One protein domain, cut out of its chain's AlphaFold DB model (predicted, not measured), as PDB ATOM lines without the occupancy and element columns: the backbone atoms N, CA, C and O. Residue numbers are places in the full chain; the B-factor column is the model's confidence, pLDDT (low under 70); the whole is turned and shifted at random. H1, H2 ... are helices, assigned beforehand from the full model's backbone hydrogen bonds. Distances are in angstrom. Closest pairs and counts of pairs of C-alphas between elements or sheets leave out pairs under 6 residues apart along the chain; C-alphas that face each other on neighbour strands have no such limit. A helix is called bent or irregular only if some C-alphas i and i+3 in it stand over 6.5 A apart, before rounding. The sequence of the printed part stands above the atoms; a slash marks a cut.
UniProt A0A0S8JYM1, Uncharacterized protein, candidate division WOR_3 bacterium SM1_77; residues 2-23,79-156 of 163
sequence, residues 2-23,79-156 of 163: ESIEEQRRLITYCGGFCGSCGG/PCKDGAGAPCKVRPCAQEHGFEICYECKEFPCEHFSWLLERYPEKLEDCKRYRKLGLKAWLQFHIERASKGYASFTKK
ATOM      1  N   GLU A   2     158.090 149.489  81.805       73.38
ATOM      2  CA  GLU A   2     156.930 149.724  80.921       73.38
ATOM      3  C   GLU A   2     156.580 151.221  80.911       73.38
ATOM      4  O   GLU A   2     156.588 151.877  81.960       73.38
ATOM      5  N   SER A   3     156.292 151.759  79.731       84.56
ATOM      6  CA  SER A   3     155.832 153.131  79.538       84.56
ATOM      7  C   SER A   3     154.498 153.383  80.254       84.56
ATOM      8  O   SER A   3     153.747 152.460  80.577       84.56
ATOM      9  N   ILE A   4     154.176 154.657  80.503       85.44
ATOM     10  CA  ILE A   4     152.898 155.047  81.128       85.44
ATOM     11  C   ILE A   4     151.708 154.527  80.305       85.44
ATOM     12  O   ILE A   4     150.719 154.083  80.885       85.44
ATOM     13  N   GLU A   5     151.817 154.544  78.973       86.12
ATOM     14  CA  GLU A   5     150.741 154.092  78.084       86.12
ATOM     15  C   GLU A   5     150.539 152.574  78.165       86.12
ATOM     16  O   GLU A   5     149.409 152.111  78.283       86.12
ATOM     17  N   GLU A   6     151.616 151.786  78.224       88.56
ATOM     18  CA  GLU A   6     151.515 150.331  78.418       88.56
ATOM     19  C   GLU A   6     150.881 149.972  79.768       88.56
ATOM     20  O   GLU A   6     150.138 148.994  79.880       88.56
ATOM     21  N   GLN A   7     151.118 150.791  80.797       92.94
ATOM     22  CA  GLN A   7     150.544 150.596  82.126       92.94
ATOM     23  C   GLN A   7     149.094 151.079  82.242       92.94
ATOM     24  O   GLN A   7     148.412 150.702  83.200       92.94
ATOM     25  N   ARG A   8     148.574 151.839  81.268       95.25
ATOM     26  CA  ARG A   8     147.174 152.293  81.247       95.25
ATOM     27  C   ARG A   8     146.192 151.133  81.380       95.25
ATOM     28  O   ARG A   8     145.228 151.249  82.128       95.25
ATOM     29  N   ARG A   9     146.484 149.978  80.766       95.06
ATOM     30  CA  ARG A   9     145.665 148.749  80.864       95.06
ATOM     31  C   ARG A   9     145.430 148.262  82.301       95.06
ATOM     32  O   ARG A   9     144.504 147.502  82.558       95.06
ATOM     33  N   LEU A  10     146.289 148.659  83.245       96.56
ATOM     34  CA  LEU A  10     146.197 148.262  84.650       96.56
ATOM     35  C   LEU A  10     145.237 149.143  85.453       96.56
ATOM     36  O   LEU A  10     144.992 148.846  86.624       96.56
ATOM     37  N   ILE A  11     144.693 150.214  84.874       96.44
ATOM     38  CA  ILE A  11     143.667 151.007  85.541       96.44
ATOM     39  C   ILE A  11     142.373 150.206  85.677       96.44
ATOM     40  O   ILE A  11     142.019 149.410  84.812       96.44
ATOM     41  N   THR A  12     141.644 150.401  86.772       96.62
ATOM     42  CA  THR A  12     140.337 149.767  86.969       96.62
ATOM     43  C   THR A  12     139.219 150.773  86.724       96.62
ATOM     44  O   THR A  12     139.394 151.971  86.945       96.62
ATOM     45  N   TYR A  13     138.033 150.289  86.338       97.06
ATOM     46  CA  TYR A  13     136.861 151.155  86.158       97.06
ATOM     47  C   TYR A  13     136.516 151.951  87.426       97.06
ATOM     48  O   TYR A  13     136.051 153.080  87.343       97.06
ATOM     49  N   CYS A  14     136.825 151.415  88.612       95.88
ATOM     50  CA  CYS A  14     136.624 152.106  89.884       95.88
ATOM     51  C   CYS A  14     137.752 153.063  90.307       95.88
ATOM     52  O   CYS A  14     137.853 153.426  91.482       95.88
ATOM     53  N   GLY A  15     138.624 153.445  89.373       95.56
ATOM     54  CA  GLY A  15     139.722 154.378  89.617       95.56
ATOM     55  C   GLY A  15     140.845 153.783  90.461       95.56
ATOM     56  O   GLY A  15     141.622 154.509  91.060       95.56
ATOM     57  N   GLY A  16     140.917 152.460  90.584       95.69
ATOM     58  CA  GLY A  16     142.059 151.768  91.170       95.69
ATOM     59  C   GLY A  16     143.141 151.477  90.130       95.69
ATOM     60  O   GLY A  16     143.001 151.786  88.951       95.69
ATOM     61  N   PHE A  17     144.214 150.821  90.568       97.12
ATOM     62  CA  PHE A  17     145.317 150.423  89.696       97.12
ATOM     63  C   PHE A  17     145.824 149.031  90.080       97.12
ATOM     64  O   PHE A  17     146.325 148.841  91.191       97.12
ATOM     65  N   CYS A  18     145.717 148.053  89.178       96.69
ATOM     66  CA  CYS A  18     146.138 146.669  89.403       96.69
ATOM     67  C   CYS A  18     147.624 146.563  89.761       96.69
ATOM     68  O   CYS A  18     147.970 145.745  90.606       96.69
ATOM     69  N   GLY A  19     148.492 147.434  89.232       95.38
ATOM     70  CA  GLY A  19     149.906 147.465  89.628       95.38
ATOM     71  C   GLY A  19     150.130 147.816  91.108       95.38
ATOM     72  O   GLY A  19     151.154 147.466  91.684       95.38
ATOM     73  N   SER A  20     149.150 148.445  91.765       95.19
ATOM     74  CA  SER A  20     149.161 148.700  93.214       95.19
ATOM     75  C   SER A  20     148.408 147.642  94.033       95.19
ATOM     76  O   SER A  20     148.345 147.744  95.253       95.19
ATOM     77  N   CYS A  21     147.828 146.622  93.396       95.00
ATOM     78  CA  CYS A  21     147.155 145.527  94.088       95.00
ATOM     79  C   CYS A  21     148.183 144.491  94.550       95.00
ATOM     80  O   CYS A  21     148.976 144.005  93.745       95.00
ATOM     81  N   GLY A  22     148.142 144.102  95.828       93.38
ATOM     82  CA  GLY A  22     149.078 143.107  96.358       93.38
ATOM     83  C   GLY A  22     148.946 141.720  95.721       93.38
ATOM     84  O   GLY A  22     149.954 141.034  95.581       93.38
ATOM     85  N   GLY A  23     147.736 141.348  95.283       94.31
ATOM     86  CA  GLY A  23     147.439 140.045  94.676       94.31
ATOM     87  C   GLY A  23     147.437 140.017  93.143       94.31
ATOM     88  O   GLY A  23     147.179 138.964  92.561       94.31
ATOM     89  N   PRO A  79     144.491 141.851  84.246       95.44
ATOM     90  CA  PRO A  79     143.911 143.060  84.828       95.44
ATOM     91  C   PRO A  79     142.418 142.930  85.162       95.44
ATOM     92  O   PRO A  79     141.690 142.113  84.604       95.44
ATOM     93  N   CYS A  80     141.931 143.795  86.054       94.88
ATOM     94  CA  CYS A  80     140.517 143.833  86.450       94.88
ATOM     95  C   CYS A  80     139.571 144.121  85.271       94.88
ATOM     96  O   CYS A  80     138.444 143.623  85.251       94.88
ATOM     97  N   LYS A  81     140.011 144.914  84.288       95.00
ATOM     98  CA  LYS A  81     139.224 145.191  83.079       95.00
ATOM     99  C   LYS A  81     139.055 143.958  82.191       95.00
ATOM    100  O   LYS A  81     137.994 143.791  81.605       95.00
ATOM    101  N   ASP A  82     140.019 143.044  82.239       94.88
ATOM    102  CA  ASP A  82     140.055 141.810  81.446       94.88
ATOM    103  C   ASP A  82     139.355 140.635  82.155       94.88
ATOM    104  O   ASP A  82     139.577 139.471  81.837       94.88
ATOM    105  N   GLY A  83     138.519 140.920  83.158       92.44
ATOM    106  CA  GLY A  83     137.668 139.921  83.806       92.44
ATOM    107  C   GLY A  83     138.125 139.455  85.189       92.44
ATOM    108  O   GLY A  83     137.322 138.850  85.895       92.44
ATOM    109  N   ALA A  84     139.343 139.778  85.632       93.56
ATOM    110  CA  ALA A  84     139.843 139.344  86.942       93.56
ATOM    111  C   ALA A  84     139.144 140.020  88.137       93.56
ATOM    112  O   ALA A  84     138.516 141.069  88.009       93.56
ATOM    113  N   GLY A  85     139.327 139.459  89.334       87.25
ATOM    114  CA  GLY A  85     138.686 139.935  90.563       87.25
ATOM    115  C   GLY A  85     137.258 139.413  90.730       87.25
ATOM    116  O   GLY A  85     136.745 138.674  89.894       87.25
ATOM    117  N   ALA A  86     136.621 139.782  91.840       85.50
ATOM    118  CA  ALA A  86     135.252 139.363  92.127       85.50
ATOM    119  C   ALA A  86     134.245 139.970  91.124       85.50
ATOM    120  O   ALA A  86     134.502 141.056  90.585       85.50
ATOM    121  N   PRO A  87     133.086 139.317  90.901       87.06
ATOM    122  CA  PRO A  87     131.980 139.902  90.149       87.06
ATOM    123  C   PRO A  87     131.647 141.312  90.651       87.06
ATOM    124  O   PRO A  87     131.534 141.551  91.852       87.06
ATOM    125  N   CYS A  88     131.530 142.264  89.727       90.31
ATOM    126  CA  CYS A  88     131.462 143.687  90.045       90.31
ATOM    127  C   CYS A  88     130.468 144.393  89.121       90.31
ATOM    128  O   CYS A  88     130.615 144.327  87.903       90.31
ATOM    129  N   LYS A  89     129.499 145.116  89.700       91.25
ATOM    130  CA  LYS A  89     128.463 145.864  88.958       91.25
ATOM    131  C   LYS A  89     129.014 147.069  88.183       91.25
ATOM    132  O   LYS A  89     128.424 147.493  87.198       91.25
ATOM    133  N   VAL A  90     130.169 147.592  88.600       95.31
ATOM    134  CA  VAL A  90     130.816 148.758  87.977       95.31
ATOM    135  C   VAL A  90     131.341 148.432  86.576       95.31
ATOM    136  O   VAL A  90     131.284 149.275  85.689       95.31
ATOM    137  N   ARG A  91     131.848 147.209  86.366       95.31
ATOM    138  CA  ARG A  91     132.461 146.786  85.096       95.31
ATOM    139  C   ARG A  91     131.485 146.834  83.909       95.31
ATOM    140  O   ARG A  91     131.807 147.552  82.967       95.31
ATOM    141  N   PRO A  92     130.338 146.125  83.922       95.69
ATOM    142  CA  PRO A  92     129.426 146.127  82.778       95.69
ATOM    143  C   PRO A  92     128.866 147.526  82.497       95.69
ATOM    144  O   PRO A  92     128.853 147.945  81.348       95.69
ATOM    145  N   CYS A  93     128.522 148.292  83.539       96.62
ATOM    146  CA  CYS A  93     128.051 149.671  83.392       96.62
ATOM    147  C   CYS A  93     129.092 150.562  82.691       96.62
ATOM    148  O   CYS A  93     128.769 151.263  81.733       96.62
ATOM    149  N   ALA A  94     130.357 150.516  83.125       96.62
ATOM    150  CA  ALA A  94     131.413 151.316  82.508       96.62
ATOM    151  C   ALA A  94     131.721 150.886  81.064       96.62
ATOM    152  O   ALA A  94     132.042 151.739  80.241       96.62
ATOM    153  N   GLN A  95     131.608 149.590  80.752       95.75
ATOM    154  CA  GLN A  95     131.755 149.069  79.390       95.75
ATOM    155  C   GLN A  95     130.637 149.559  78.467       95.75
ATOM    156  O   GLN A  95     130.932 150.046  77.381       95.75
ATOM    157  N   GLU A  96     129.382 149.485  78.915       97.06
ATOM    158  CA  GLU A  96     128.209 149.956  78.169       97.06
ATOM    159  C   GLU A  96     128.311 151.445  77.815       97.06
ATOM    160  O   GLU A  96     128.009 151.847  76.696       97.06
ATOM    161  N   HIS A  97     128.814 152.255  78.748       96.38
ATOM    162  CA  HIS A  97     128.954 153.701  78.570       96.38
ATOM    163  C   HIS A  97     130.301 154.128  77.961       96.38
ATOM    164  O   HIS A  97     130.524 155.317  77.740       96.38
ATOM    165  N   GLY A  98     131.220 153.190  77.710       96.12
ATOM    166  CA  GLY A  98     132.535 153.478  77.131       96.12
ATOM    167  C   GLY A  98     133.479 154.288  78.031       96.12
ATOM    168  O   GLY A  98     134.362 154.974  77.520       96.12
ATOM    169  N   PHE A  99     133.317 154.229  79.356       95.50
ATOM    170  CA  PHE A  99     134.175 154.962  80.292       95.50
ATOM    171  C   PHE A  99     135.500 154.241  80.546       95.50
ATOM    172  O   PHE A  99     135.530 153.043  80.840       95.50
ATOM    173  N   GLU A 100     136.611 154.981  80.551       94.75
ATOM    174  CA  GLU A 100     137.894 154.446  81.012       94.75
ATOM    175  C   GLU A 100     137.848 154.251  82.534       94.75
ATOM    176  O   GLU A 100     138.292 153.227  83.065       94.75
ATOM    177  N   ILE A 101     137.274 155.228  83.236       96.62
ATOM    178  CA  ILE A 101     137.087 155.234  84.686       96.62
ATOM    179  C   ILE A 101     135.728 155.856  84.989       96.62
ATOM    180  O   ILE A 101     135.375 156.886  84.427       96.62
ATOM    181  N   CYS A 102     134.993 155.315  85.960       97.38
ATOM    182  CA  CYS A 102     133.694 155.850  86.373       97.38
ATOM    183  C   CYS A 102     133.728 157.316  86.827       97.38
ATOM    184  O   CYS A 102     132.687 157.956  86.874       97.38
ATOM    185  N   TYR A 103     134.899 157.873  87.136       97.44
ATOM    186  CA  TYR A 103     135.060 159.289  87.477       97.44
ATOM    187  C   TYR A 103     134.801 160.239  86.297       97.44
ATOM    188  O   TYR A 103     134.564 161.430  86.516       97.44
ATOM    189  N   GLU A 104     134.809 159.715  85.068       96.44
ATOM    190  CA  GLU A 104     134.414 160.410  83.837       96.44
ATOM    191  C   GLU A 104     132.891 160.529  83.701       96.44
ATOM    192  O   GLU A 104     132.398 161.416  83.005       96.44
ATOM    193  N   CYS A 105     132.135 159.682  84.407       97.00
ATOM    194  CA  CYS A 105     130.683 159.752  84.422       97.00
ATOM    195  C   CYS A 105     130.220 161.029  85.138       97.00
ATOM    196  O   CYS A 105     130.642 161.325  86.263       97.00
ATOM    197  N   LYS A 106     129.320 161.780  84.494       96.12
ATOM    198  CA  LYS A 106     128.727 163.009  85.052       96.12
ATOM    199  C   LYS A 106     127.812 162.724  86.242       96.12
ATOM    200  O   LYS A 106     127.715 163.555  87.136       96.12
ATOM    201  N   GLU A 107     127.212 161.538  86.269       96.06
ATOM    202  CA  GLU A 107     126.350 161.067  87.354       96.06
ATOM    203  C   GLU A 107     127.144 160.469  88.519       96.06
ATOM    204  O   GLU A 107     126.560 160.075  89.520       96.06
ATOM    205  N   PHE A 108     128.476 160.373  88.424       96.31
ATOM    206  CA  PHE A 108     129.274 159.884  89.541       96.31
ATOM    207  C   PHE A 108     129.250 160.890  90.709       96.31
ATOM    208  O   PHE A 108     129.611 162.058  90.495       96.31
ATOM    209  N   PRO A 109     128.983 160.438  91.952       96.62
ATOM    210  CA  PRO A 109     128.730 159.046  92.362       96.62
ATOM    211  C   PRO A 109     127.294 158.568  92.074       96.62
ATOM    212  O   PRO A 109     126.343 159.287  92.351       96.62
ATOM    213  N   CYS A 110     127.139 157.322  91.607       96.06
ATOM    214  CA  CYS A 110     125.839 156.716  91.286       96.06
ATOM    215  C   CYS A 110     125.612 155.377  92.017       96.06
ATOM    216  O   CYS A 110     126.523 154.820  92.639       96.06
ATOM    217  N   GLU A 111     124.401 154.824  91.908       95.44
ATOM    218  CA  GLU A 111     123.979 153.580  92.577       95.44
ATOM    219  C   GLU A 111     124.832 152.347  92.226       95.44
ATOM    220  O   GLU A 111     125.063 151.485  93.069       95.44
ATOM    221  N   HIS A 112     125.394 152.283  91.015       94.88
ATOM    222  CA  HIS A 112     126.267 151.181  90.591       94.88
ATOM    223  C   HIS A 112     127.589 151.141  91.380       94.88
ATOM    224  O   HIS A 112     128.282 150.117  91.406       94.88
ATOM    225  N   PHE A 113     127.929 152.256  92.032       95.69
ATOM    226  CA  PHE A 113     129.157 152.466  92.787       95.69
ATOM    227  C   PHE A 113     128.939 152.519  94.310       95.69
ATOM    228  O   PHE A 113     129.922 152.505  95.050       95.69
ATOM    229  N   SER A 114     127.690 152.561  94.790       94.25
ATOM    230  CA  SER A 114     127.352 152.795  96.206       94.25
ATOM    231  C   SER A 114     128.039 151.812  97.159       94.25
ATOM    232  O   SER A 114     128.745 152.237  98.070       94.25
ATOM    233  N   TRP A 115     127.958 150.510  96.868       93.38
ATOM    234  CA  TRP A 115     128.606 149.442  97.642       93.38
ATOM    235  C   TRP A 115     130.127 149.625  97.773       93.38
ATOM    236  O   TRP A 115     130.737 149.209  98.759       93.38
ATOM    237  N   LEU A 116     130.770 150.243  96.774       93.94
ATOM    238  CA  LEU A 116     132.197 150.525  96.833       93.94
ATOM    239  C   LEU A 116     132.479 151.760  97.692       93.94
ATOM    240  O   LEU A 116     133.493 151.768  98.380       93.94
ATOM    241  N   LEU A 117     131.602 152.769  97.690       95.44
ATOM    242  CA  LEU A 117     131.728 153.945  98.565       95.44
ATOM    243  C   LEU A 117     131.507 153.603 100.033       95.44
ATOM    244  O   LEU A 117     132.185 154.172 100.880       95.44
ATOM    245  N   GLU A 118     130.612 152.663 100.334       95.06
ATOM    246  CA  GLU A 118     130.404 152.172 101.703       95.06
ATOM    247  C   GLU A 118     131.698 151.591 102.285       95.06
ATOM    248  O   GLU A 118     132.043 151.841 103.438       95.06
ATOM    249  N   ARG A 119     132.453 150.848 101.467       92.00
ATOM    250  CA  ARG A 119     133.713 150.219 101.887       92.00
ATOM    251  C   ARG A 119     134.937 151.127 101.735       92.00
ATOM    252  O   ARG A 119     135.900 150.983 102.486       92.00
ATOM    253  N   TYR A 120     134.919 152.016 100.747       93.12
ATOM    254  CA  TYR A 120     136.033 152.880 100.358       93.12
ATOM    255  C   TYR A 120     135.535 154.314 100.108       93.12
ATOM    256  O   TYR A 120     135.539 154.784  98.964       93.12
ATOM    257  N   PRO A 121     135.099 155.040 101.156       96.06
ATOM    258  CA  PRO A 121     134.539 156.387 101.013       96.06
ATOM    259  C   PRO A 121     135.543 157.396 100.438       96.06
ATOM    260  O   PRO A 121     135.149 158.374  99.800       96.06
ATOM    261  N   GLU A 122     136.851 157.133 100.565       95.06
ATOM    262  CA  GLU A 122     137.908 157.937  99.942       95.06
ATOM    263  C   GLU A 122     137.782 158.037  98.415       95.06
ATOM    264  O   GLU A 122     138.347 158.944  97.807       95.06
ATOM    265  N   LYS A 123     137.008 157.145  97.782       96.19
ATOM    266  CA  LYS A 123     136.784 157.142  96.335       96.19
ATOM    267  C   LYS A 123     136.103 158.409  95.817       96.19
ATOM    268  O   LYS A 123     136.255 158.733  94.638       96.19
ATOM    269  N   LEU A 124     135.388 159.137  96.674       97.62
ATOM    270  CA  LEU A 124     134.856 160.460  96.341       97.62
ATOM    271  C   LEU A 124     135.978 161.487  96.160       97.62
ATOM    272  O   LEU A 124     135.937 162.294  95.232       97.62
ATOM    273  N   GLU A 125     136.997 161.436  97.015       97.31
ATOM    274  CA  GLU A 125     138.153 162.325  96.923       97.31
ATOM    275  C   GLU A 125     139.075 161.921  95.768       97.31
ATOM    276  O   GLU A 125     139.536 162.783  95.018       97.31
ATOM    277  N   ASP A 126     139.249 160.615  95.539       97.06
ATOM    278  CA  ASP A 126     139.917 160.089  94.342       97.06
ATOM    279  C   ASP A 126     139.271 160.644  93.060       97.06
ATOM    280  O   ASP A 126     139.980 161.083  92.157       97.06
ATOM    281  N   CYS A 127     137.934 160.696  92.990       97.88
ATOM    282  CA  CYS A 127     137.220 161.245  91.836       97.88
ATOM    283  C   CYS A 127     137.508 162.735  91.617       97.88
ATOM    284  O   CYS A 127     137.844 163.146  90.503       97.88
ATOM    285  N   LYS A 128     137.434 163.557  92.673       97.88
ATOM    286  CA  LYS A 128     137.774 164.988  92.579       97.88
ATOM    287  C   LYS A 128     139.212 165.179  92.107       97.88
ATOM    288  O   LYS A 128     139.479 165.990  91.219       97.88
ATOM    289  N   ARG A 129     140.137 164.398  92.670       97.44
ATOM    290  CA  ARG A 129     141.547 164.414  92.293       97.44
ATOM    291  C   ARG A 129     141.743 163.999  90.837       97.44
ATOM    292  O   ARG A 129     142.474 164.683  90.127       97.44
ATOM    293  N   TYR A 130     141.079 162.940  90.381       97.75
ATOM    294  CA  TYR A 130     141.106 162.507  88.985       97.75
ATOM    295  C   TYR A 130     140.623 163.611  88.046       97.75
ATOM    296  O   TYR A 130     141.343 163.977  87.124       97.75
ATOM    297  N   ARG A 131     139.449 164.197  88.316       97.19
ATOM    298  CA  ARG A 131     138.869 165.268  87.487       97.19
ATOM    299  C   ARG A 131     139.773 166.503  87.408       97.19
ATOM    300  O   ARG A 131     139.797 167.166  86.379       97.19
ATOM    301  N   LYS A 132     140.545 166.790  88.463       97.69
ATOM    302  CA  LYS A 132     141.538 167.877  88.479       97.69
ATOM    303  C   LYS A 132     142.829 167.535  87.721       97.69
ATOM    304  O   LYS A 132     143.398 168.409  87.080       97.69
ATOM    305  N   LEU A 133     143.330 166.306  87.855       95.81
ATOM    306  CA  LEU A 133     144.644 165.897  87.335       95.81
ATOM    307  C   LEU A 133     144.602 165.363  85.897       95.81
ATOM    308  O   LEU A 133     145.586 165.479  85.167       95.81
ATOM    309  N   GLY A 134     143.493 164.740  85.508       96.62
ATOM    310  CA  GLY A 134     143.373 163.961  84.282       96.62
ATOM    311  C   GLY A 134     144.076 162.598  84.344       96.62
ATOM    312  O   GLY A 134     144.852 162.288  85.255       96.62
ATOM    313  N   LEU A 135     143.810 161.772  83.328       94.62
ATOM    314  CA  LEU A 135     144.229 160.368  83.267       94.62
ATOM    315  C   LEU A 135     145.742 160.165  83.386       94.62
ATOM    316  O   LEU A 135     146.190 159.320  84.159       94.62
ATOM    317  N   LYS A 136     146.543 160.949  82.657       95.44
ATOM    318  CA  LYS A 136     148.005 160.781  82.629       95.44
ATOM    319  C   LYS A 136     148.632 160.976  84.012       95.44
ATOM    320  O   LYS A 136     149.411 160.139  84.461       95.44
ATOM    321  N   ALA A 137     148.277 162.060  84.702       96.31
ATOM    322  CA  ALA A 137     148.795 162.341  86.039       96.31
ATOM    323  C   ALA A 137     148.217 161.385  87.096       96.31
ATOM    324  O   ALA A 137     148.907 161.036  88.055       96.31
ATOM    325  N   TRP A 138     146.985 160.902  86.905       96.62
ATOM    326  CA  TRP A 138     146.403 159.857  87.744       96.62
ATOM    327  C   TRP A 138     147.152 158.519  87.632       96.62
ATOM    328  O   TRP A 138     147.484 157.910  88.651       96.62
ATOM    329  N   LEU A 139     147.487 158.090  86.411       96.12
ATOM    330  CA  LEU A 139     148.325 156.913  86.174       96.12
ATOM    331  C   LEU A 139     149.695 157.083  86.824       96.12
ATOM    332  O   LEU A 139     150.101 156.226  87.605       96.12
ATOM    333  N   GLN A 140     150.367 158.209  86.577       96.44
ATOM    334  CA  GLN A 140     151.679 158.492  87.158       96.44
ATOM    335  C   GLN A 140     151.655 158.394  88.692       96.44
ATOM    336  O   GLN A 140     152.501 157.722  89.282       96.44
ATOM    337  N   PHE A 141     150.633 158.968  89.336       95.50
ATOM    338  CA  PHE A 141     150.445 158.874  90.785       95.50
ATOM    339  C   PHE A 141     150.379 157.423  91.285       95.50
ATOM    340  O   PHE A 141     150.995 157.081  92.297       95.50
ATOM    341  N   HIS A 142     149.646 156.551  90.594       96.25
ATOM    342  CA  HIS A 142     149.555 155.145  90.978       96.25
ATOM    343  C   HIS A 142     150.829 154.356  90.670       96.25
ATOM    344  O   HIS A 142     151.231 153.533  91.496       96.25
ATOM    345  N   ILE A 143     151.472 154.618  89.531       96.00
ATOM    346  CA  ILE A 143     152.715 153.966  89.103       96.00
ATOM    347  C   ILE A 143     153.842 154.264  90.098       96.00
ATOM    348  O   ILE A 143     154.520 153.343  90.548       96.00
ATOM    349  N   GLU A 144     154.003 155.522  90.516       95.31
ATOM    350  CA  GLU A 144     155.025 155.929  91.491       95.31
ATOM    351  C   GLU A 144     154.824 155.303  92.869       95.31
ATOM    352  O   GLU A 144     155.781 154.948  93.556       95.31
ATOM    353  N   ARG A 145     153.572 155.170  93.312       95.56
ATOM    354  CA  ARG A 145     153.280 154.498  94.582       95.56
ATOM    355  C   ARG A 145     153.536 153.008  94.461       95.56
ATOM    356  O   ARG A 145     154.155 152.421  95.348       95.56
ATOM    357  N   ALA A 146     153.075 152.407  93.365       95.06
ATOM    358  CA  ALA A 146     153.311 151.005  93.084       95.06
ATOM    359  C   ALA A 146     154.816 150.719  93.099       95.06
ATOM    360  O   ALA A 146     155.222 149.874  93.884       95.06
ATOM    361  N   SER A 147     155.660 151.459  92.375       93.00
ATOM    362  CA  SER A 147     157.112 151.208  92.331       93.00
ATOM    363  C   SER A 147     157.798 151.228  93.705       93.00
ATOM    364  O   SER A 147     158.766 150.503  93.909       93.00
ATOM    365  N   LYS A 148     157.246 151.963  94.678       93.81
ATOM    366  CA  LYS A 148     157.717 152.019  96.075       93.81
ATOM    367  C   LYS A 148     157.170 150.900  96.978       93.81
ATOM    368  O   LYS A 148     157.379 150.925  98.184       93.81
ATOM    369  N   GLY A 149     156.423 149.946  96.427       94.50
ATOM    370  CA  GLY A 149     155.835 148.832  97.179       94.50
ATOM    371  C   GLY A 149     154.456 149.123  97.776       94.50
ATOM    372  O   GLY A 149     154.021 148.413  98.679       94.50
ATOM    373  N   TYR A 150     153.741 150.151  97.307       96.19
ATOM    374  CA  TYR A 150     152.393 150.440  97.805       96.19
ATOM    375  C   TYR A 150     151.410 149.300  97.499       96.19
ATOM    376  O   TYR A 150     151.328 148.847  96.351       96.19
ATOM    377  N   ALA A 151     150.628 148.907  98.508       95.88
ATOM    378  CA  ALA A 151     149.487 148.006  98.384       95.88
ATOM    379  C   ALA A 151     148.174 148.756  98.662       95.88
ATOM    380  O   ALA A 151     147.955 149.295  99.750       95.88
ATOM    381  N   SER A 152     147.276 148.773  97.677       93.12
ATOM    382  CA  SER A 152     146.049 149.580  97.693       93.12
ATOM    383  C   SER A 152     145.079 149.214  98.816       93.12
ATOM    384  O   SER A 152     144.501 150.105  99.432       93.12
ATOM    385  N   PHE A 153     144.925 147.924  99.119       90.25
ATOM    386  CA  PHE A 153     143.961 147.451 100.117       90.25
ATOM    387  C   PHE A 153     144.365 147.762 101.559       90.25
ATOM    388  O   PHE A 153     143.510 148.112 102.364       90.25
ATOM    389  N   THR A 154     145.652 147.655 101.891       93.62
ATOM    390  CA  THR A 154     146.148 147.946 103.247       93.62
ATOM    391  C   THR A 154     146.625 149.385 103.400       93.62
ATOM    392  O   THR A 154     146.894 149.826 104.513       93.62
ATOM    393  N   LYS A 155     146.736 150.119 102.285       93.88
ATOM    394  CA  LYS A 155     147.231 151.496 102.202       93.88
ATOM    395  C   LYS A 155     148.641 151.671 102.792       93.88
ATOM    396  O   LYS A 155     148.998 152.771 103.208       93.88
ATOM    397  N   LYS A 156     149.454 150.611 102.775       94.88
ATOM    398  CA  LYS A 156     150.833 150.576 103.291       94.88
ATOM    399  C   LYS A 156     151.844 150.319 102.177       94.88
ATOM    400  O   LYS A 156     151.480 149.871 101.089       94.88
TER     401      LYS A 156
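This is residues 2 to 23 and 79 to 156 of the 163 residues of an uncharacterized protein of candidate division WOR_3 bacterium SM1_77 (UniProt A0A0S8JYM1). A sharply bent long helix, H4, runs along one side of a rounded body, its arms H4a and H4b making a wide V, while the unnamed stretch of residues 9 to 23 threads through the middle. The short helix H1 packs on arm H4b towards one end of the longest axis, and H2 and H3 lie at the other end, joined by a long loop, residues 97 to 110. The printed part has 100 residues with four named helices, H1, H2, H3 and H4 along the chain, and no named strand; the class is all helix, though under half of the residues, 46 of 100, are in named elements. The whole is compact, with a radius of gyration of the C-alphas of 12.8 A and spans of 34 by 25 by 24 A.

H4, residues 123 to 147, was assigned as one helix by its hydrogen bonds but is bent: C-alphas 132 and 135 are 9.5 A apart. Its arm H4a, residues 123 to 132, is 14.1 A long and begins at C-alpha 123 at (136.784, 157.142, 96.335). Its arm H4b, residues 135 to 147, is 18.2 A long and ends at C-alpha 147 at (157.112, 151.208, 92.331). H3, residues 111 to 119, is 13.9 A long and irregular, with C-alphas 112 and 115 7.6 A apart. H2, residues 90 to 96, is 10.2 A long. H1, residues 4 to 8, is 6.4 A long and begins at C-alpha 4 at (152.898, 155.047, 81.128).

H4a and H4b are close but not clearly touching, at a steep tilt of 56 degrees, opposite ways; their closest C-alphas, of Tyr 130 and Trp 138, are 6.1 A apart. H4b touches H1 with residues 136 to 140 alone, the closest C-alphas being those of Leu 139 and Arg 8, 6.9 A apart. H4a is close to H3 but not clearly touching it, at a steep tilt of 65 degrees, opposite ways; the closest C-alphas, of Lys 123 and Leu 117, are 6.4 A apart. H3 and H2 form a helical hairpin and only just touch, with 3 pairs of C-alphas within 8 A. The closest of these, Val 90 and His 112, are 5.8 A apart, and the two helices run opposite ways at a shallow tilt of 24 degrees. Among the pairs that are apart are H1 and H2, and H2 and H4b. Every O i to N i+4 pair is within hydrogen-bond range in H1, H2, H4a and H4b; in H3 it is 2 of 5, beside 4 of 6 O i to N i+3 pairs.

The two C-alphas farthest apart, of Glu 2 and Glu 111, are 35.2 A apart. Residues 24 to 78 are not printed, and C-alphas 23 and 79 are 10.9 A apart across this cut, which lies in the link from H1 to H2. The link from H2 to H3 is long, 14 residues, and that from H3 to H4 is tight, 3 residues. The mean pLDDT of the printed part is 94.6, and no printed residue is under 70.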